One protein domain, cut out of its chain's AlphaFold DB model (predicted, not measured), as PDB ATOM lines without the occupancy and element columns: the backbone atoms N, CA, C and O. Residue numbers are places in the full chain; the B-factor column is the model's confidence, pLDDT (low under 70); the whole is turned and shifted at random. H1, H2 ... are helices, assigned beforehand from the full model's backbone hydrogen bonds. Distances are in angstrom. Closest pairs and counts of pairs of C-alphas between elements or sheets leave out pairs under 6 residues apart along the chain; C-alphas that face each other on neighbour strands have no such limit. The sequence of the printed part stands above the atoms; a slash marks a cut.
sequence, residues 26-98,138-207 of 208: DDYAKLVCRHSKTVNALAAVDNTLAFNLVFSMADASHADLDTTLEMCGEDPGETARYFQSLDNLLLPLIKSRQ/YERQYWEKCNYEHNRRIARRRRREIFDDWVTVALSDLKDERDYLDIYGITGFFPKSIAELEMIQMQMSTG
ATOM      1  N   ASP A  26     -28.161 -39.703  76.508       82.69
ATOM      2  CA  ASP A  26     -29.526 -39.187  76.351       82.69
ATOM      3  C   ASP A  26     -29.908 -38.271  77.514       82.69
ATOM      4  O   ASP A  26     -30.421 -37.167  77.298       82.69
ATOM      5  N   ASP A  27     -29.622 -38.685  78.751       84.94
ATOM      6  CA  ASP A  27     -29.966 -37.917  79.945       84.94
ATOM      7  C   ASP A  27     -29.233 -36.581  79.996       84.94
ATOM      8  O   ASP A  27     -29.854 -35.542  80.254       84.94
ATOM      9  N   TYR A  28     -27.934 -36.573  79.690       85.06
ATOM     10  CA  TYR A  28     -27.155 -35.339  79.619       85.06
ATOM     11  C   TYR A  28     -27.671 -34.415  78.517       85.06
ATOM     12  O   TYR A  28     -27.991 -33.250  78.785       85.06
ATOM     13  N   ALA A  29     -27.824 -34.916  77.291       86.75
ATOM     14  CA  ALA A  29     -28.297 -34.113  76.170       86.75
ATOM     15  C   ALA A  29     -29.702 -33.536  76.442       86.75
ATOM     16  O   ALA A  29     -29.963 -32.351  76.186       86.75
ATOM     17  N   LYS A  30     -30.582 -34.324  77.069       88.69
ATOM     18  CA  LYS A  30     -31.913 -33.913  77.531       88.69
ATOM     19  C   LYS A  30     -31.867 -32.838  78.607       88.69
ATOM     20  O   LYS A  30     -32.599 -31.848  78.500       88.69
ATOM     21  N   LEU A  31     -31.056 -33.023  79.651       89.56
ATOM     22  CA  LEU A  31     -30.901 -32.064  80.747       89.56
ATOM     23  C   LEU A  31     -30.446 -30.714  80.208       89.56
ATOM     24  O   LEU A  31     -31.053 -29.684  80.506       89.56
ATOM     25  N   VAL A  32     -29.443 -30.741  79.339       89.75
ATOM     26  CA  VAL A  32     -28.884 -29.550  78.720       89.75
ATOM     27  C   VAL A  32     -29.930 -28.848  77.839       89.75
ATOM     28  O   VAL A  32     -30.137 -27.640  77.978       89.75
ATOM     29  N   CYS A  33     -30.693 -29.576  77.017       89.62
ATOM     30  CA  CYS A  33     -31.744 -28.999  76.161       89.62
ATOM     31  C   CYS A  33     -32.820 -28.194  76.921       89.62
ATOM     32  O   CYS A  33     -33.450 -27.297  76.341       89.62
ATOM     33  N   ARG A  34     -33.018 -28.441  78.227       91.12
ATOM     34  CA  ARG A  34     -33.946 -27.655  79.070       91.12
ATOM     35  C   ARG A  34     -33.563 -26.174  79.152       91.12
ATOM     36  O   ARG A  34     -34.437 -25.339  79.389       91.12
ATOM     37  N   HIS A  35     -32.301 -25.834  78.899       91.88
ATOM     38  CA  HIS A  35     -31.790 -24.462  78.944       91.88
ATOM     39  C   HIS A  35     -31.984 -23.670  77.639       91.88
ATOM     40  O   HIS A  35     -31.616 -22.499  77.572       91.88
ATOM     41  N   SER A  36     -32.635 -24.246  76.622       92.69
ATOM     42  CA  SER A  36     -32.949 -23.574  75.347       92.69
ATOM     43  C   SER A  36     -33.657 -22.221  75.510       92.69
ATOM     44  O   SER A  36     -33.335 -21.254  74.820       92.69
ATOM     45  N   LYS A  37     -34.588 -22.106  76.467       93.88
ATOM     46  CA  LYS A  37     -35.269 -20.835  76.773       93.88
ATOM     47  C   LYS A  37     -34.294 -19.759  77.249       93.88
ATOM     48  O   LYS A  37     -34.425 -18.606  76.849       93.88
ATOM     49  N   THR A  38     -33.322 -20.139  78.077       95.25
ATOM     50  CA  THR A  38     -32.274 -19.236  78.560       95.25
ATOM     51  C   THR A  38     -31.390 -18.777  77.411       95.25
ATOM     52  O   THR A  38     -31.140 -17.583  77.305       95.25
ATOM     53  N   VAL A  39     -30.989 -19.685  76.512       96.19
ATOM     54  CA  VAL A  39     -30.213 -19.344  75.306       96.19
ATOM     55  C   VAL A  39     -30.947 -18.308  74.457       96.19
ATOM     56  O   VAL A  39     -30.366 -17.285  74.111       96.19
ATOM     57  N   ASN A  40     -32.235 -18.522  74.177       94.56
ATOM     58  CA  ASN A  40     -33.025 -17.595  73.362       94.56
ATOM     59  C   ASN A  40     -33.185 -16.218  74.019       94.56
ATOM     60  O   ASN A  40     -33.072 -15.195  73.347       94.56
ATOM     61  N   ALA A  41     -33.428 -16.182  75.333       96.00
ATOM     62  CA  ALA A  41     -33.493 -14.927  76.076       96.00
ATOM     63  C   ALA A  41     -32.145 -14.189  76.055       96.00
ATOM     64  O   ALA A  41     -32.111 -12.969  75.922       96.00
ATOM     65  N   LEU A  42     -31.043 -14.936  76.146       96.38
ATOM     66  CA  LEU A  42     -29.695 -14.388  76.120       96.38
ATOM     67  C   LEU A  42     -29.330 -13.851  74.740       96.38
ATOM     68  O   LEU A  42     -28.777 -12.765  74.656       96.38
ATOM     69  N   ALA A  43     -29.713 -14.546  73.668       95.44
ATOM     70  CA  ALA A  43     -29.427 -14.146  72.293       95.44
ATOM     71  C   ALA A  43     -30.036 -12.784  71.926       95.44
ATOM     72  O   ALA A  43     -29.473 -12.057  71.113       95.44
ATOM     73  N   ALA A  44     -31.161 -12.417  72.552       94.12
ATOM     74  CA  ALA A  44     -31.789 -11.108  72.375       94.12
ATOM     75  C   ALA A  44     -30.992  -9.953  73.013       94.12
ATOM     76  O   ALA A  44     -31.204  -8.798  72.649       94.12
ATOM     77  N   VAL A  45     -30.109 -10.252  73.970       95.56
ATOM     78  CA  VAL A  45     -29.298  -9.266  74.703       95.56
ATOM     79  C   VAL A  45     -27.844  -9.298  74.234       95.56
ATOM     80  O   VAL A  45     -27.248  -8.253  73.994       95.56
ATOM     81  N   ASP A  46     -27.284 -10.499  74.103       95.62
ATOM     82  CA  ASP A  46     -25.904 -10.757  73.719       95.62
ATOM     83  C   ASP A  46     -25.808 -12.102  72.975       95.62
ATOM     84  O   ASP A  46     -25.819 -13.193  73.559       95.62
ATOM     85  N   ASN A  47     -25.681 -12.011  71.650       95.00
ATOM     86  CA  ASN A  47     -25.515 -13.173  70.783       95.00
ATOM     87  C   ASN A  47     -24.220 -13.946  71.074       95.00
ATOM     88  O   ASN A  47     -24.190 -15.171  70.963       95.00
ATOM     89  N   THR A  48     -23.151 -13.251  71.467       93.50
ATOM     90  CA  THR A  48     -21.857 -13.870  71.766       93.50
ATOM     91  C   THR A  48     -21.943 -14.740  73.008       93.50
ATOM     92  O   THR A  48     -21.438 -15.868  73.018       93.50
ATOM     93  N   LEU A  49     -22.616 -14.245  74.042       93.25
ATOM     94  CA  LEU A  49     -22.810 -14.988  75.277       93.25
ATOM     95  C   LEU A  49     -23.748 -16.188  75.072       93.25
ATOM     96  O   LEU A  49     -23.454 -17.278  75.566       93.25
ATOM     97  N   ALA A  50     -24.825 -16.023  74.297       95.75
ATOM     98  CA  ALA A  50     -25.714 -17.125  73.924       95.75
ATOM     99  C   ALA A  50     -24.978 -18.219  73.139       95.75
ATOM    100  O   ALA A  50     -25.111 -19.401  73.454       95.75
ATOM    101  N   PHE A  51     -24.151 -17.825  72.169       95.19
ATOM    102  CA  PHE A  51     -23.311 -18.735  71.397       95.19
ATOM    103  C   PHE A  51     -22.371 -19.542  72.303       95.19
ATOM    104  O   PHE A  51     -22.353 -20.772  72.248       95.19
ATOM    105  N   ASN A  52     -21.645 -18.864  73.197       93.19
ATOM    106  CA  ASN A  52     -20.718 -19.516  74.125       93.19
ATOM    107  C   ASN A  52     -21.436 -20.461  75.100       93.19
ATOM    108  O   ASN A  52     -20.904 -21.524  75.425       93.19
ATOM    109  N   LEU A  53     -22.651 -20.107  75.534       94.00
ATOM    110  CA  LEU A  53     -23.478 -20.975  76.367       94.00
ATOM    111  C   LEU A  53     -23.833 -22.273  75.632       94.00
ATOM    112  O   LEU A  53     -23.681 -23.344  76.215       94.00
ATOM    113  N   VAL A  54     -24.234 -22.207  74.357       94.94
ATOM    114  CA  VAL A  54     -24.548 -23.416  73.574       94.94
ATOM    115  C   VAL A  54     -23.316 -24.308  73.379       94.94
ATOM    116  O   VAL A  54     -23.442 -25.528  73.420       94.94
ATOM    117  N   PHE A  55     -22.114 -23.740  73.263       91.81
ATOM    118  CA  PHE A  55     -20.871 -24.525  73.254       91.81
ATOM    119  C   PHE A  55     -20.617 -25.250  74.578       91.81
ATOM    120  O   PHE A  55     -20.313 -26.440  74.585       91.81
ATOM    121  N   SER A  56     -20.793 -24.569  75.713       90.00
ATOM    122  CA  SER A  56     -20.689 -25.217  77.028       90.00
ATOM    123  C   SER A  56     -21.744 -26.307  77.224       90.00
ATOM    124  O   SER A  56     -21.469 -27.334  77.836       90.00
ATOM    125  N   MET A  57     -22.941 -26.097  76.680       92.12
ATOM    126  CA  MET A  57     -24.013 -27.084  76.630       92.12
ATOM    127  C   MET A  57     -23.617 -28.298  75.771       92.12
ATOM    128  O   MET A  57     -23.800 -29.432  76.204       92.12
ATOM    129  N   ALA A  58     -23.023 -28.080  74.596       90.38
ATOM    130  CA  ALA A  58     -22.520 -29.147  73.733       90.38
ATOM    131  C   ALA A  58     -21.448 -29.990  74.445       90.38
ATOM    132  O   ALA A  58     -21.599 -31.207  74.514       90.38
ATOM    133  N   ASP A  59     -20.445 -29.354  75.062       86.56
ATOM    134  CA  ASP A  59     -19.389 -30.037  75.829       86.56
ATOM    135  C   ASP A  59     -19.971 -30.854  77.018       86.56
ATOM    136  O   ASP A  59     -19.416 -31.882  77.403       86.56
ATOM    137  N   ALA A  60     -21.091 -30.412  77.608       86.56
ATOM    138  CA  ALA A  60     -21.757 -31.083  78.730       86.56
ATOM    139  C   ALA A  60     -22.741 -32.193  78.312       86.56
ATOM    140  O   ALA A  60     -23.098 -33.033  79.133       86.56
ATOM    141  N   SER A  61     -23.192 -32.199  77.056       87.00
ATOM    142  CA  SER A  61     -24.272 -33.075  76.564       87.00
ATOM    143  C   SER A  61     -23.924 -34.564  76.506       87.00
ATOM    144  O   SER A  61     -24.798 -35.382  76.255       87.00
ATOM    145  N   HIS A  62     -22.660 -34.906  76.729       80.69
ATOM    146  CA  HIS A  62     -22.124 -36.258  76.612       80.69
ATOM    147  C   HIS A  62     -20.949 -36.475  77.587       80.69
ATOM    148  O   HIS A  62     -20.043 -37.266  77.332       80.69
ATOM    149  N   ALA A  63     -20.929 -35.707  78.686       68.31
ATOM    150  CA  ALA A  63     -19.757 -35.528  79.543       68.31
ATOM    151  C   ALA A  63     -19.239 -36.817  80.210       68.31
ATOM    152  O   ALA A  63     -18.052 -36.867  80.527       68.31
ATOM    153  N   ASP A  64     -20.092 -37.835  80.364       63.84
ATOM    154  CA  ASP A  64     -19.756 -39.132  80.970       63.84
ATOM    155  C   ASP A  64     -19.512 -40.263  79.965       63.84
ATOM    156  O   ASP A  64     -19.185 -41.370  80.375       63.84
ATOM    157  N   LEU A  65     -19.544 -40.030  78.646       57.31
ATOM    158  CA  LEU A  65     -19.065 -41.065  77.707       57.31
ATOM    159  C   LEU A  65     -17.618 -41.488  77.976       57.31
ATOM    160  O   LEU A  65     -17.180 -42.559  77.564       57.31
ATOM    161  N   ASP A  66     -16.876 -40.657  78.703       55.31
ATOM    162  CA  ASP A  66     -15.517 -40.959  79.095       55.31
ATOM    163  C   ASP A  66     -15.444 -42.150  80.085       55.31
ATOM    164  O   ASP A  66     -14.369 -42.748  80.195       55.31
ATOM    165  N   THR A  67     -16.492 -42.480  80.866       51.06
ATOM    166  CA  THR A  67     -16.450 -43.521  81.924       51.06
ATOM    167  C   THR A  67     -16.720 -44.946  81.447       51.06
ATOM    168  O   THR A  67     -16.035 -45.829  81.954       51.06
ATOM    169  N   THR A  68     -17.568 -45.189  80.445       51.81
ATOM    170  CA  THR A  68     -17.770 -46.538  79.872       51.81
ATOM    171  C   THR A  68     -18.535 -46.483  78.543       51.81
ATOM    172  O   THR A  68     -19.540 -45.792  78.420       51.81
ATOM    173  N   LEU A  69     -18.107 -47.286  77.559       50.62
ATOM    174  CA  LEU A  69     -18.820 -47.522  76.284       50.62
ATOM    175  C   LEU A  69     -20.266 -48.015  76.482       50.62
ATOM    176  O   LEU A  69     -21.119 -47.790  75.629       50.62
ATOM    177  N   GLU A  70     -20.532 -48.677  77.610       51.66
ATOM    178  CA  GLU A  70     -21.837 -49.239  77.981       51.66
ATOM    179  C   GLU A  70     -22.901 -48.164  78.294       51.66
ATOM    180  O   GLU A  70     -24.076 -48.495  78.392       51.66
ATOM    181  N   MET A  71     -22.512 -46.883  78.357       57.66
ATOM    182  CA  MET A  71     -23.374 -45.724  78.658       57.66
ATOM    183  C   MET A  71     -23.951 -45.015  77.421       57.66
ATOM    184  O   MET A  71     -24.468 -43.890  77.506       57.66
ATOM    185  N   CYS A  72     -23.847 -45.649  76.250       59.88
ATOM    186  CA  CYS A  72     -24.569 -45.205  75.061       59.88
ATOM    187  C   CYS A  72     -26.074 -45.220  75.363       59.88
ATOM    188  O   CYS A  72     -26.566 -46.169  75.968       59.88
ATOM    189  N   GLY A  73     -26.782 -44.155  74.975       59.53
ATOM    190  CA  GLY A  73     -28.217 -44.009  75.220       59.53
ATOM    191  C   GLY A  73     -29.028 -45.250  74.838       59.53
ATOM    192  O   GLY A  73     -28.660 -45.978  73.911       59.53
ATOM    193  N   GLU A  74     -30.135 -45.491  75.544       64.06
ATOM    194  CA  GLU A  74     -31.010 -46.643  75.280       64.06
ATOM    195  C   GLU A  74     -31.582 -46.601  73.849       64.06
ATOM    196  O   GLU A  74     -31.811 -47.646  73.233       64.06
ATOM    197  N   ASP A  75     -31.773 -45.392  73.304       72.50
ATOM    198  CA  ASP A  75     -32.201 -45.138  71.928       72.50
ATOM    199  C   ASP A  75     -31.253 -44.125  71.255       72.50
ATOM    200  O   ASP A  75     -31.359 -42.919  71.493       72.50
ATOM    201  N   PRO A  76     -30.380 -44.556  70.324       72.94
ATOM    202  CA  PRO A  76     -29.539 -43.652  69.532       72.94
ATOM    203  C   PRO A  76     -30.327 -42.537  68.816       72.94
ATOM    204  O   PRO A  76     -29.788 -41.465  68.519       72.94
ATOM    205  N   GLY A  77     -31.614 -42.768  68.536       79.44
ATOM    206  CA  GLY A  77     -32.525 -41.775  67.986       79.44
ATOM    207  C   GLY A  77     -32.871 -40.641  68.956       79.44
ATOM    208  O   GLY A  77     -33.131 -39.527  68.493       79.44
ATOM    209  N   GLU A  78     -32.861 -40.866  70.272       82.12
ATOM    210  CA  GLU A  78     -33.080 -39.816  71.273       82.12
ATOM    211  C   GLU A  78     -31.874 -38.881  71.383       82.12
ATOM    212  O   GLU A  78     -32.049 -37.667  71.223       82.12
ATOM    213  N   THR A  79     -30.656 -39.416  71.520       82.44
ATOM    214  CA  THR A  79     -29.413 -38.621  71.546       82.44
ATOM    215  C   THR A  79     -29.348 -37.720  70.313       82.44
ATOM    216  O   THR A  79     -29.176 -36.501  70.425       82.44
ATOM    217  N   ALA A  80     -29.585 -38.291  69.126       86.31
ATOM    218  CA  ALA A  80     -29.568 -37.546  67.871       86.31
ATOM    219  C   ALA A  80     -30.618 -36.418  67.833       86.31
ATOM    220  O   ALA A  80     -30.339 -35.332  67.318       86.31
ATOM    221  N   ARG A  81     -31.815 -36.619  68.407       90.38
ATOM    222  CA  ARG A  81     -32.844 -35.563  68.516       90.38
ATOM    223  C   ARG A  81     -32.400 -34.425  69.431       90.38
ATOM    224  O   ARG A  81     -32.680 -33.258  69.130       90.38
ATOM    225  N   TYR A  82     -31.720 -34.729  70.532       91.31
ATOM    226  CA  TYR A  82     -31.207 -33.700  71.434       91.31
ATOM    227  C   TYR A  82     -30.040 -32.933  70.811       91.31
ATOM    228  O   TYR A  82     -30.061 -31.700  70.822       91.31
ATOM    229  N   PHE A  83     -29.096 -33.611  70.158       92.75
ATOM    230  CA  PHE A  83     -28.045 -32.936  69.391       92.75
ATOM    231  C   PHE A  83     -28.614 -32.080  68.268       92.75
ATOM    232  O   PHE A  83     -28.209 -30.932  68.118       92.75
ATOM    233  N   GLN A  84     -29.626 -32.564  67.549       94.69
ATOM    234  CA  GLN A  84     -30.324 -31.762  66.549       94.69
ATOM    235  C   GLN A  84     -31.007 -30.532  67.168       94.69
ATOM    236  O   GLN A  84     -31.045 -29.468  66.547       94.69
ATOM    237  N   SER A  85     -31.546 -30.649  68.381       94.69
ATOM    238  CA  SER A  85     -32.148 -29.518  69.093       94.69
ATOM    239  C   SER A  85     -31.104 -28.459  69.448       94.69
ATOM    240  O   SER A  85     -31.358 -27.273  69.246       94.69
ATOM    241  N   LEU A  86     -29.919 -28.871  69.908       95.44
ATOM    242  CA  LEU A  86     -28.803 -27.961  70.168       95.44
ATOM    243  C   LEU A  86     -28.226 -27.361  68.877       95.44
ATOM    244  O   LEU A  86     -27.946 -26.165  68.836       95.44
ATOM    245  N   ASP A  87     -28.128 -28.144  67.805       97.25
ATOM    246  CA  ASP A  87     -27.688 -27.686  66.482       97.25
ATOM    247  C   ASP A  87     -28.628 -26.607  65.927       97.25
ATOM    248  O   ASP A  87     -28.197 -25.547  65.477       97.25
ATOM    249  N   ASN A  88     -29.941 -26.821  66.050       96.44
ATOM    250  CA  ASN A  88     -30.945 -25.833  65.657       96.44
ATOM    251  C   ASN A  88     -30.906 -24.562  66.530       96.44
ATOM    252  O   ASN A  88     -31.355 -23.515  66.065       96.44
ATOM    253  N   LEU A  89     -30.397 -24.634  67.769       96.19
ATOM    254  CA  LEU A  89     -30.165 -23.456  68.613       96.19
ATOM    255  C   LEU A  89     -28.885 -22.718  68.223       96.19
ATOM    256  O   LEU A  89     -28.880 -21.491  68.223       96.19
ATOM    257  N   LEU A  90     -27.812 -23.438  67.891       97.31
ATOM    258  CA  LEU A  90     -26.519 -22.837  67.570       97.31
ATOM    259  C   LEU A  90     -26.505 -22.179  66.188       97.31
ATOM    260  O   LEU A  90     -25.978 -21.078  66.031       97.31
ATOM    261  N   LEU A  91     -27.118 -22.823  65.195       97.75
ATOM    262  CA  LEU A  91     -27.133 -22.365  63.808       97.75
ATOM    263  C   LEU A  91     -27.577 -20.898  63.623       97.75
ATOM    264  O   LEU A  91     -26.865 -20.154  62.947       97.75
ATOM    265  N   PRO A  92     -28.711 -20.428  64.184       97.12
ATOM    266  CA  PRO A  92     -29.094 -19.024  64.048       97.12
ATOM    267  C   PRO A  92     -28.101 -18.073  64.727       97.12
ATOM    268  O   PRO A  92     -27.910 -16.974  64.217       97.12
ATOM    269  N   LEU A  93     -27.443 -18.494  65.815       97.25
ATOM    270  CA  LEU A  93     -26.440 -17.689  66.525       97.25
ATOM    271  C   LEU A  93     -25.158 -17.529  65.707       97.25
ATOM    272  O   LEU A  93     -24.553 -16.462  65.741       97.25
ATOM    273  N   ILE A  94     -24.755 -18.567  64.966       97.25
ATOM    274  CA  ILE A  94     -23.651 -18.496  63.996       97.25
ATOM    275  C   ILE A  94     -23.990 -17.469  62.914       97.25
ATOM    276  O   ILE A  94     -23.196 -16.574  62.641       97.25
ATOM    277  N   LYS A  95     -25.194 -17.564  62.338       95.62
ATOM    278  CA  LYS A  95     -25.635 -16.709  61.223       95.62
ATOM    279  C   LYS A  95     -25.793 -15.239  61.594       95.62
ATOM    280  O   LYS A  95     -25.589 -14.373  60.750       95.62
ATOM    281  N   SER A  96     -26.204 -14.953  62.825       94.00
ATOM    282  CA  SER A  96     -26.387 -13.586  63.323       94.00
ATOM    283  C   SER A  96     -25.095 -12.952  63.837       94.00
ATOM    284  O   SER A  96     -25.062 -11.740  64.062       94.00
ATOM    285  N   ARG A  97     -24.043 -13.745  64.073       93.06
ATOM    286  CA  ARG A  97     -22.796 -13.249  64.647       93.06
ATOM    287  C   ARG A  97     -21.973 -12.521  63.592       93.06
ATOM    288  O   ARG A  97     -21.807 -12.991  62.472       93.06
ATOM    289  N   GLN A  98     -21.408 -11.381  63.986       91.88
ATOM    290  CA  GLN A  98     -20.454 -10.666  63.149       91.88
ATOM    291  C   GLN A  98     -19.242 -11.561  62.864       91.88
ATOM    292  O   GLN A  98     -18.620 -12.089  63.791       91.88
ATOM    293  N   TYR A 138      -7.547 -47.508  90.893       76.81
ATOM    294  CA  TYR A 138      -8.674 -47.045  90.083       76.81
ATOM    295  C   TYR A 138      -9.230 -45.699  90.560       76.81
ATOM    296  O   TYR A 138      -9.629 -44.879  89.733       76.81
ATOM    297  N   GLU A 139      -9.227 -45.440  91.871       80.44
ATOM    298  CA  GLU A 139      -9.723 -44.180  92.429       80.44
ATOM    299  C   GLU A 139      -8.811 -43.018  92.031       80.44
ATOM    300  O   GLU A 139      -9.274 -41.991  91.523       80.44
ATOM    301  N   ARG A 140      -7.496 -43.186  92.184       82.56
ATOM    302  CA  ARG A 140      -6.542 -42.169  91.747       82.56
ATOM    303  C   ARG A 140      -6.614 -41.934  90.240       82.56
ATOM    304  O   ARG A 140      -6.622 -40.778  89.817       82.56
ATOM    305  N   GLN A 141      -6.693 -42.993  89.433       80.38
ATOM    306  CA  GLN A 141      -6.821 -42.865  87.977       80.38
ATOM    307  C   GLN A 141      -8.099 -42.121  87.575       80.38
ATOM    308  O   GLN A 141      -8.060 -41.272  86.680       80.38
ATOM    309  N   TYR A 142      -9.212 -42.386  88.262       81.81
ATOM    310  CA  TYR A 142     -10.467 -41.670  88.062       81.81
ATOM    311  C   TYR A 142     -10.303 -40.165  88.322       81.81
ATOM    312  O   TYR A 142     -10.620 -39.349  87.454       81.81
ATOM    313  N   TRP A 143      -9.729 -39.775  89.464       84.25
ATOM    314  CA  TRP A 143      -9.523 -38.359  89.784       84.25
ATOM    315  C   TRP A 143      -8.516 -37.668  88.858       84.25
ATOM    316  O   TRP A 143      -8.721 -36.510  88.482       84.25
ATOM    317  N   GLU A 144      -7.444 -38.354  88.456       85.94
ATOM    318  CA  GLU A 144      -6.489 -37.844  87.465       85.94
ATOM    319  C   GLU A 144      -7.184 -37.552  86.129       85.94
ATOM    320  O   GLU A 144      -7.017 -36.462  85.571       85.94
ATOM    321  N   LYS A 145      -8.028 -38.477  85.664       83.00
ATOM    322  CA  LYS A 145      -8.849 -38.309  84.465       83.00
ATOM    323  C   LYS A 145      -9.826 -37.137  84.593       83.00
ATOM    324  O   LYS A 145      -9.848 -36.274  83.713       83.00
ATOM    325  N   CYS A 146     -10.607 -37.066  85.674       84.38
ATOM    326  CA  CYS A 146     -11.574 -35.982  85.890       84.38
ATOM    327  C   CYS A 146     -10.893 -34.608  85.872       84.38
ATOM    328  O   CYS A 146     -11.365 -33.687  85.200       84.38
ATOM    329  N   ASN A 147      -9.753 -34.477  86.555       88.38
ATOM    330  CA  ASN A 147      -8.970 -33.244  86.570       88.38
ATOM    331  C   ASN A 147      -8.411 -32.899  85.186       88.38
ATOM    332  O   ASN A 147      -8.408 -31.731  84.789       88.38
ATOM    333  N   TYR A 148      -7.943 -33.897  84.437       88.25
ATOM    334  CA  TYR A 148      -7.423 -33.694  83.092       88.25
ATOM    335  C   TYR A 148      -8.505 -33.181  82.133       88.25
ATOM    336  O   TYR A 148      -8.321 -32.132  81.512       88.25
ATOM    337  N   GLU A 149      -9.656 -33.851  82.069       86.94
ATOM    338  CA  GLU A 149     -10.766 -33.440  81.200       86.94
ATOM    339  C   GLU A 149     -11.357 -32.090  81.622       86.94
ATOM    340  O   GLU A 149     -11.726 -31.267  80.782       86.94
ATOM    341  N   HIS A 150     -11.398 -31.796  82.924       86.62
ATOM    342  CA  HIS A 150     -11.763 -30.466  83.407       86.62
ATOM    343  C   HIS A 150     -10.812 -29.381  82.873       86.62
ATOM    344  O   HIS A 150     -11.259 -28.377  82.312       86.62
ATOM    345  N   ASN A 151      -9.498 -29.597  82.979       89.75
ATOM    346  CA  ASN A 151      -8.496 -28.655  82.480       89.75
ATOM    347  C   ASN A 151      -8.529 -28.518  80.949       89.75
ATOM    348  O   ASN A 151      -8.383 -27.406  80.436       89.75
ATOM    349  N   ARG A 152      -8.787 -29.608  80.217       89.81
ATOM    350  CA  ARG A 152      -9.006 -29.582  78.762       89.81
ATOM    351  C   ARG A 152     -10.198 -28.693  78.394       89.81
ATOM    352  O   ARG A 152     -10.068 -27.824  77.530       89.81
ATOM    353  N   ARG A 153     -11.336 -28.832  79.084       87.50
ATOM    354  CA  ARG A 153     -12.522 -27.974  78.877       87.50
ATOM    355  C   ARG A 153     -12.230 -26.502  79.194       87.50
ATOM    356  O   ARG A 153     -12.655 -25.619  78.447       87.50
ATOM    357  N   ILE A 154     -11.453 -26.222  80.245       89.06
ATOM    358  CA  ILE A 154     -10.972 -24.859  80.538       89.06
ATOM    359  C   ILE A 154     -10.105 -24.325  79.391       89.06
ATOM    360  O   ILE A 154     -10.270 -23.167  79.008       89.06
ATOM    361  N   ALA A 155      -9.209 -25.137  78.824       90.88
ATOM    362  CA  ALA A 155      -8.376 -24.730  77.695       90.88
ATOM    363  C   ALA A 155      -9.219 -24.395  76.450       90.88
ATOM    364  O   ALA A 155      -9.019 -23.329  75.865       90.88
ATOM    365  N   ARG A 156     -10.218 -25.226  76.104       90.44
ATOM    366  CA  ARG A 156     -11.189 -24.945  75.021       90.44
ATOM    367  C   ARG A 156     -11.921 -23.627  75.254       90.44
ATOM    368  O   ARG A 156     -11.966 -22.767  74.376       90.44
ATOM    369  N   ARG A 157     -12.429 -23.417  76.472       88.94
ATOM    370  CA  ARG A 157     -13.093 -22.164  76.845       88.94
ATOM    371  C   ARG A 157     -12.167 -20.953  76.700       88.94
ATOM    372  O   ARG A 157     -12.557 -19.979  76.068       88.94
ATOM    373  N   ARG A 158     -10.948 -21.013  77.242       89.62
ATOM    374  CA  ARG A 158      -9.963 -19.924  77.123       89.62
ATOM    375  C   ARG A 158      -9.619 -19.631  75.669       89.62
ATOM    376  O   ARG A 158      -9.499 -18.471  75.301       89.62
ATOM    377  N   ARG A 159      -9.511 -20.664  74.831       91.19
ATOM    378  CA  ARG A 159      -9.297 -20.508  73.389       91.19
ATOM    379  C   ARG A 159     -10.415 -19.684  72.741       91.19
ATOM    380  O   ARG A 159     -10.107 -18.765  71.993       91.19
ATOM    381  N   ARG A 160     -11.681 -19.938  73.091       89.94
ATOM    382  CA  ARG A 160     -12.836 -19.134  72.632       89.94
ATOM    383  C   ARG A 160     -12.838 -17.693  73.151       89.94
ATOM    384  O   ARG A 160     -13.415 -16.827  72.510       89.94
ATOM    385  N   GLU A 161     -12.248 -17.446  74.319       87.31
ATOM    386  CA  GLU A 161     -12.179 -16.110  74.931       87.31
ATOM    387  C   GLU A 161     -11.008 -15.265  74.398       87.31
ATOM    388  O   GLU A 161     -11.094 -14.041  74.411       87.31
ATOM    389  N   ILE A 162      -9.915 -15.899  73.959       88.00
ATOM    390  CA  ILE A 162      -8.687 -15.218  73.517       88.00
ATOM    391  C   ILE A 162      -8.710 -14.890  72.022       88.00
ATOM    392  O   ILE A 162      -8.192 -13.851  71.622       88.00
ATOM    393  N   PHE A 163      -9.242 -15.789  71.193       88.31
ATOM    394  CA  PHE A 163      -9.224 -15.618  69.743       88.31
ATOM    395  C   PHE A 163     -10.473 -14.898  69.245       88.31
ATOM    396  O   PHE A 163     -11.592 -15.364  69.460       88.31
ATOM    397  N   ASP A 164     -10.261 -13.826  68.482       89.56
ATOM    398  CA  ASP A 164     -11.336 -13.136  67.764       89.56
ATOM    399  C   ASP A 164     -11.909 -13.994  66.623       89.56
ATOM    400  O   ASP A 164     -13.097 -13.884  66.306       89.56
ATOM    401  N   ASP A 165     -11.092 -14.886  66.041       93.62
ATOM    402  CA  ASP A 165     -11.520 -15.900  65.072       93.62
ATOM    403  C   ASP A 165     -12.349 -17.001  65.742       93.62
ATOM    404  O   ASP A 165     -11.928 -18.144  65.955       93.62
ATOM    405  N   TRP A 166     -13.581 -16.637  66.068       94.31
ATOM    406  CA  TRP A 166     -14.548 -17.558  66.632       94.31
ATOM    407  C   TRP A 166     -14.958 -18.647  65.634       94.31
ATOM    408  O   TRP A 166     -15.415 -19.695  66.079       94.31
ATOM    409  N   VAL A 167     -14.787 -18.444  64.320       95.75
ATOM    410  CA  VAL A 167     -15.198 -19.407  63.284       95.75
ATOM    411  C   VAL A 167     -14.282 -20.624  63.310       95.75
ATOM    412  O   VAL A 167     -14.762 -21.745  63.491       95.75
ATOM    413  N   THR A 168     -12.968 -20.423  63.194       95.19
ATOM    414  CA  THR A 168     -12.003 -21.535  63.190       95.19
ATOM    415  C   THR A 168     -11.969 -22.237  64.544       95.19
ATOM    416  O   THR A 168     -11.903 -23.467  64.592       95.19
ATOM    417  N   VAL A 169     -12.075 -21.488  65.650       94.94
ATOM    418  CA  VAL A 169     -12.136 -22.080  66.996       94.94
ATOM    419  C   VAL A 169     -13.380 -22.951  67.160       94.94
ATOM    420  O   VAL A 169     -13.258 -24.107  67.561       94.94
ATOM    421  N   ALA A 170     -14.559 -22.427  66.822       95.31
ATOM    422  CA  ALA A 170     -15.820 -23.155  66.923       95.31
ATOM    423  C   ALA A 170     -15.832 -24.406  66.044       95.31
ATOM    424  O   ALA A 170     -16.263 -25.472  66.484       95.31
ATOM    425  N   LEU A 171     -15.327 -24.289  64.816       95.81
ATOM    426  CA  LEU A 171     -15.254 -25.400  63.880       95.81
ATOM    427  C   LEU A 171     -14.319 -26.503  64.385       95.81
ATOM    428  O   LEU A 171     -14.673 -27.679  64.316       95.81
ATOM    429  N   SER A 172     -13.151 -26.132  64.920       94.19
ATOM    430  CA  SER A 172     -12.219 -27.078  65.542       94.19
ATOM    431  C   SER A 172     -12.853 -27.774  66.745       94.19
ATOM    432  O   SER A 172     -12.800 -28.998  66.823       94.19
ATOM    433  N   ASP A 173     -13.481 -27.012  67.645       93.12
ATOM    434  CA  ASP A 173     -14.137 -27.536  68.845       93.12
ATOM    435  C   ASP A 173     -15.252 -28.537  68.497       93.12
ATOM    436  O   ASP A 173     -15.324 -29.596  69.116       93.12
ATOM    437  N   LEU A 174     -16.114 -28.222  67.522       94.75
ATOM    438  CA  LEU A 174     -17.231 -29.094  67.137       94.75
ATOM    439  C   LEU A 174     -16.776 -30.345  66.381       94.75
ATOM    440  O   LEU A 174     -17.348 -31.409  66.595       94.75
ATOM    441  N   LYS A 175     -15.769 -30.233  65.504       94.56
ATOM    442  CA  LYS A 175     -15.236 -31.390  64.768       94.56
ATOM    443  C   LYS A 175     -14.524 -32.372  65.688       94.56
ATOM    444  O   LYS A 175     -14.792 -33.559  65.578       94.56
ATOM    445  N   ASP A 176     -13.695 -31.875  66.610       91.19
ATOM    446  CA  ASP A 176     -13.022 -32.708  67.619       91.19
ATOM    447  C   ASP A 176     -14.041 -33.551  68.401       91.19
ATOM    448  O   ASP A 176     -13.867 -34.753  68.572       91.19
ATOM    449  N   GLU A 177     -15.157 -32.936  68.802       90.00
ATOM    450  CA  GLU A 177     -16.201 -33.636  69.552       90.00
ATOM    451  C   GLU A 177     -17.048 -34.575  68.699       90.00
ATOM    452  O   GLU A 177     -17.340 -35.689  69.125       90.00
ATOM    453  N   ARG A 178     -17.410 -34.172  67.479       92.50
ATOM    454  CA  ARG A 178     -18.097 -35.061  66.535       92.50
ATOM    455  C   ARG A 178     -17.262 -36.311  66.269       92.50
ATOM    456  O   ARG A 178     -17.781 -37.414  66.378       92.50
ATOM    457  N   ASP A 179     -15.987 -36.131  65.936       90.75
ATOM    458  CA  ASP A 179     -15.093 -37.232  65.579       90.75
ATOM    459  C   ASP A 179     -14.867 -38.153  66.781       90.75
ATOM    460  O   ASP A 179     -14.812 -39.371  66.621       90.75
ATOM    461  N   TYR A 180     -14.801 -37.587  67.992       86.69
ATOM    462  CA  TYR A 180     -14.798 -38.367  69.224       86.69
ATOM    463  C   TYR A 180     -16.063 -39.217  69.351       86.69
ATOM    464  O   TYR A 180     -15.950 -40.426  69.499       86.69
ATOM    465  N   LEU A 181     -17.251 -38.622  69.248       87.25
ATOM    466  CA  LEU A 181     -18.530 -39.327  69.386       87.25
ATOM    467  C   LEU A 181     -18.743 -40.402  68.308       87.25
ATOM    468  O   LEU A 181     -19.235 -41.492  68.616       87.25
ATOM    469  N   ASP A 182     -18.300 -40.142  67.077       87.56
ATOM    470  CA  ASP A 182     -18.396 -41.081  65.958       87.56
ATOM    471  C   ASP A 182     -17.593 -42.375  66.218       87.56
ATOM    472  O   ASP A 182     -18.037 -43.452  65.811       87.56
ATOM    473  N   ILE A 183     -16.468 -42.319  66.954       85.50
ATOM    474  CA  ILE A 183     -15.701 -43.517  67.376       85.50
ATOM    475  C   ILE A 183     -16.574 -44.469  68.209       85.50
ATOM    476  O   ILE A 183     -16.413 -45.687  68.130       85.50
ATOM    477  N   TYR A 184     -17.519 -43.921  68.971       81.00
ATOM    478  CA  TYR A 184     -18.444 -44.665  69.830       81.00
ATOM    479  C   TYR A 184     -19.791 -44.936  69.136       81.00
ATOM    480  O   TYR A 184     -20.729 -45.414  69.769       81.00
ATOM    481  N   GLY A 185     -19.907 -44.649  67.834       82.62
ATOM    482  CA  GLY A 185     -21.132 -44.855  67.055       82.62
ATOM    483  C   GLY A 185     -22.237 -43.830  67.330       82.62
ATOM    484  O   GLY A 185     -23.370 -44.014  66.877       82.62
ATOM    485  N   ILE A 186     -21.927 -42.749  68.048       85.12
ATOM    486  CA  ILE A 186     -22.874 -41.681  68.361       85.12
ATOM    487  C   ILE A 186     -22.786 -40.621  67.269       85.12
ATOM    488  O   ILE A 186     -21.812 -39.885  67.169       85.12
ATOM    489  N   THR A 187     -23.839 -40.527  66.459       87.56
ATOM    490  CA  THR A 187     -23.864 -39.671  65.267       87.56
ATOM    491  C   THR A 187     -24.799 -38.471  65.431       87.56
ATOM    492  O   THR A 187     -25.592 -38.380  66.370       87.56
ATOM    493  N   GLY A 188     -24.733 -37.524  64.491       88.62
ATOM    494  CA  GLY A 188     -25.647 -36.375  64.453       88.62
ATOM    495  C   GLY A 188     -25.227 -35.198  65.335       88.62
ATOM    496  O   GLY A 188     -26.033 -34.295  65.571       88.62
ATOM    497  N   PHE A 189     -23.973 -35.169  65.788       92.50
ATOM    498  CA  PHE A 189     -23.424 -34.058  66.557       92.50
ATOM    499  C   PHE A 189     -23.216 -32.808  65.677       92.50
ATOM    500  O   PHE A 189     -22.290 -32.738  64.871       92.50
ATOM    501  N   PHE A 190     -24.111 -31.824  65.823       96.56
ATOM    502  CA  PHE A 190     -24.046 -30.483  65.212       96.56
ATOM    503  C   PHE A 190     -23.758 -30.404  63.691       96.56
ATOM    504  O   PHE A 190     -22.999 -29.531  63.255       96.56
ATOM    505  N   PRO A 191     -24.364 -31.249  62.834       97.06
ATOM    506  CA  PRO A 191     -24.022 -31.290  61.413       97.06
ATOM    507  C   PRO A 191     -24.285 -29.968  60.676       97.06
ATOM    508  O   PRO A 191     -23.491 -29.586  59.816       97.06
ATOM    509  N   LYS A 192     -25.371 -29.245  60.989       98.06
ATOM    510  CA  LYS A 192     -25.706 -28.000  60.279       98.06
ATOM    511  C   LYS A 192     -24.793 -26.857  60.697       98.06
ATOM    512  O   LYS A 192     -24.344 -26.102  59.842       98.06
ATOM    513  N   SER A 193     -24.525 -26.732  61.994       98.19
ATOM    514  CA  SER A 193     -23.623 -25.711  62.532       98.19
ATOM    515  C   SER A 193     -22.197 -25.898  62.023       98.19
ATOM    516  O   SER A 193     -21.566 -24.916  61.641       98.19
ATOM    517  N   ILE A 194     -21.712 -27.144  61.943       98.19
ATOM    518  CA  ILE A 194     -20.407 -27.455  61.340       98.19
ATOM    519  C   ILE A 194     -20.384 -27.019  59.871       98.19
ATOM    520  O   ILE A 194     -19.486 -26.279  59.484       98.19
ATOM    521  N   ALA A 195     -21.385 -27.410  59.077       98.19
ATOM    522  CA  ALA A 195     -21.443 -27.052  57.659       98.19
ATOM    523  C   ALA A 195     -21.500 -25.528  57.430       98.19
ATOM    524  O   ALA A 195     -20.858 -25.007  56.520       98.19
ATOM    525  N   GLU A 196     -22.239 -24.797  58.266       98.12
ATOM    526  CA  GLU A 196     -22.306 -23.334  58.196       98.12
ATOM    527  C   GLU A 196     -20.948 -22.689  58.514       98.12
ATOM    528  O   GLU A 196     -20.510 -21.788  57.802       98.12
ATOM    529  N   LEU A 197     -20.250 -23.170  59.548       97.56
ATOM    530  CA  LEU A 197     -18.912 -22.686  59.904       97.56
ATOM    531  C   LEU A 197     -17.883 -22.977  58.802       97.56
ATOM    532  O   LEU A 197     -17.066 -22.112  58.498       97.56
ATOM    533  N   GLU A 198     -17.936 -24.157  58.177       97.50
ATOM    534  CA  GLU A 198     -17.090 -24.498  57.023       97.50
ATOM    535  C   GLU A 198     -17.340 -23.554  55.843       97.50
ATOM    536  O   GLU A 198     -16.393 -23.079  55.214       97.50
ATOM    537  N   MET A 199     -18.608 -23.243  55.566       96.75
ATOM    538  CA  MET A 199     -18.978 -22.300  54.513       96.75
ATOM    539  C   MET A 199     -18.435 -20.894  54.804       96.75
ATOM    540  O   MET A 199     -17.829 -20.291  53.918       96.75
ATOM    541  N   ILE A 200     -18.605 -20.389  56.032       95.88
ATOM    542  CA  ILE A 200     -18.073 -19.079  56.441       95.88
ATOM    543  C   ILE A 200     -16.545 -19.064  56.317       95.88
ATOM    544  O   ILE A 200     -15.982 -18.144  55.723       95.88
ATOM    545  N   GLN A 201     -15.864 -20.101  56.814       94.94
ATOM    546  CA  GLN A 201     -14.408 -20.218  56.723       94.94
ATOM    547  C   GLN A 201     -13.926 -20.193  55.262       94.94
ATOM    548  O   GLN A 201     -12.941 -19.522  54.940       94.94
ATOM    549  N   MET A 202     -14.630 -20.887  54.365       94.19
ATOM    550  CA  MET A 202     -14.320 -20.907  52.935       94.19
ATOM    551  C   MET A 202     -14.520 -19.533  52.277       94.19
ATOM    552  O   MET A 202     -13.654 -19.099  51.515       94.19
ATOM    553  N   GLN A 203     -15.620 -18.836  52.577       93.44
ATOM    554  CA  GLN A 203     -15.894 -17.481  52.068       93.44
ATOM    555  C   GLN A 203     -14.791 -16.504  52.488       93.44
ATOM    556  O   GLN A 203     -14.165 -15.860  51.646       93.44
ATOM    557  N   MET A 204     -14.448 -16.502  53.776       91.50
ATOM    558  CA  MET A 204     -13.393 -15.648  54.323       91.50
ATOM    559  C   MET A 204     -12.007 -15.956  53.745       91.50
ATOM    560  O   MET A 204     -11.220 -15.044  53.509       91.50
ATOM    561  N   SER A 205     -11.709 -17.228  53.469       87.56
ATOM    562  CA  SER A 205     -10.431 -17.631  52.859       87.56
ATOM    563  C   SER A 205     -10.328 -17.257  51.376       87.56
ATOM    564  O   SER A 205      -9.225 -17.154  50.842       87.56
ATOM    565  N   THR A 206     -11.462 -17.083  50.695       84.88
ATOM    566  CA  THR A 206     -11.522 -16.791  49.252       84.88
ATOM    567  C   THR A 206     -11.803 -15.320  48.934       84.88
ATOM    568  O   THR A 206     -11.673 -14.927  47.775       84.88
ATOM    569  N   GLY A 207     -12.106 -14.494  49.944       65.56
ATOM    570  CA  GLY A 207     -12.345 -13.055  49.793       65.56
ATOM    571  C   GLY A 207     -13.625 -12.706  49.025       65.56
ATOM    572  O   GLY A 207     -13.692 -11.627  48.436       65.56
TER     573      GLY A 207
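AT A GLANCE: This is residues 26 to 98 and 138 to 207 of the 208 residues of an uncharacterized protein of Fusarium culmorum (UniProt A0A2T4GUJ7). An elongated bundle of five helices, with neighbours in the sequence of contacts H3, H4, H7, H6, H5, has two short helices, H1 and H2, set nearly end to end along one side of H3 and H4. H4 is the hub, while H5, the longest helix, is loosely joined: it touches H6 alone, and H3 comes close to it. The printed part has 143 residues with seven named helices, H1 to H7 in order, and no named strand; the class is all helix. The whole is compact, with a radius of gyration of the C-alphas of 15.5 A and spans of 51 by 30 by 30 A.

HOW THE PARTS SIT: H1, residues 26 to 33, and H2, residues 36 to 43, meet only through their link. H3, residues 47 to 60, forms a hairpin with H2, and the closest C-alphas, those of Ala 43 and Ala 50, are 5.0 A apart. H1 touches residues 57 to 60 of H3, closest at the C-alphas of Val 32 and Met 57, 5.8 A. H4, residues 76 to 96, makes a hairpin with H3 at a shallow tilt of 20 degrees, closest at the C-alphas of Phe 51 and Leu 93, 5.9 A. H4 also touches H1, closest at the C-alphas of Asp 26 and Thr 79, 4.8 A. It touches H2 too, closest at the C-alphas of Ser 36 and Leu 89, 7.3 A. H5, residues 138 to 162, touches H6, residues 166 to 183, through residues 156 to 160 of H5 alone; this hairpin is closest at the C-alphas of Arg 160 and Val 169, 6.4 A. H3 is close to but not clearly touching H5, with the C-alphas of Asp 59 and Arg 153 7.8 A apart. H7, residues 191 to 206, forms a hairpin with H6 at a steep tilt of 41 degrees, closest at the C-alphas of Val 167 and Leu 197, 6.0 A. H7 touches H4 the same way at a shallow tilt of 34 degrees, only just short of steep, closest at the C-alphas of Leu 91 and Ser 193, 5.0 A. H4 and H6 are apart. Every O i to N i+4 pair is within hydrogen-bond range in H1, H2, H3, H5, H6 and H7; in H4 15 of 17 are.

IN THESE COORDINATES: H1 begins at C-alpha 26, (-29.526, -39.187, 76.351), and H1 and H2 measure 10.4 A and 10.5 A. H3 is 20.0 A long and H4 30.9 A. H5 begins at C-alpha 138, (-8.674, -47.045, 90.083), and is 35.9 A long. H6 is 26.0 A long, and H7, 22.7 A, ends at C-alpha 206, (-11.522, -16.791, 49.252).

THE WHOLE: The two C-alphas farthest apart, those of Glu 139 and Gly 207, are 52.9 A apart. Residues 99 to 137 are not printed, and C-alphas 98 and 138 are 46.8 A apart across the cut. The link from H3 to H4, residues 61 to 75, is long. The mean pLDDT of the printed part is 87.8; residues 63 to 74 and residue 207 are under 70.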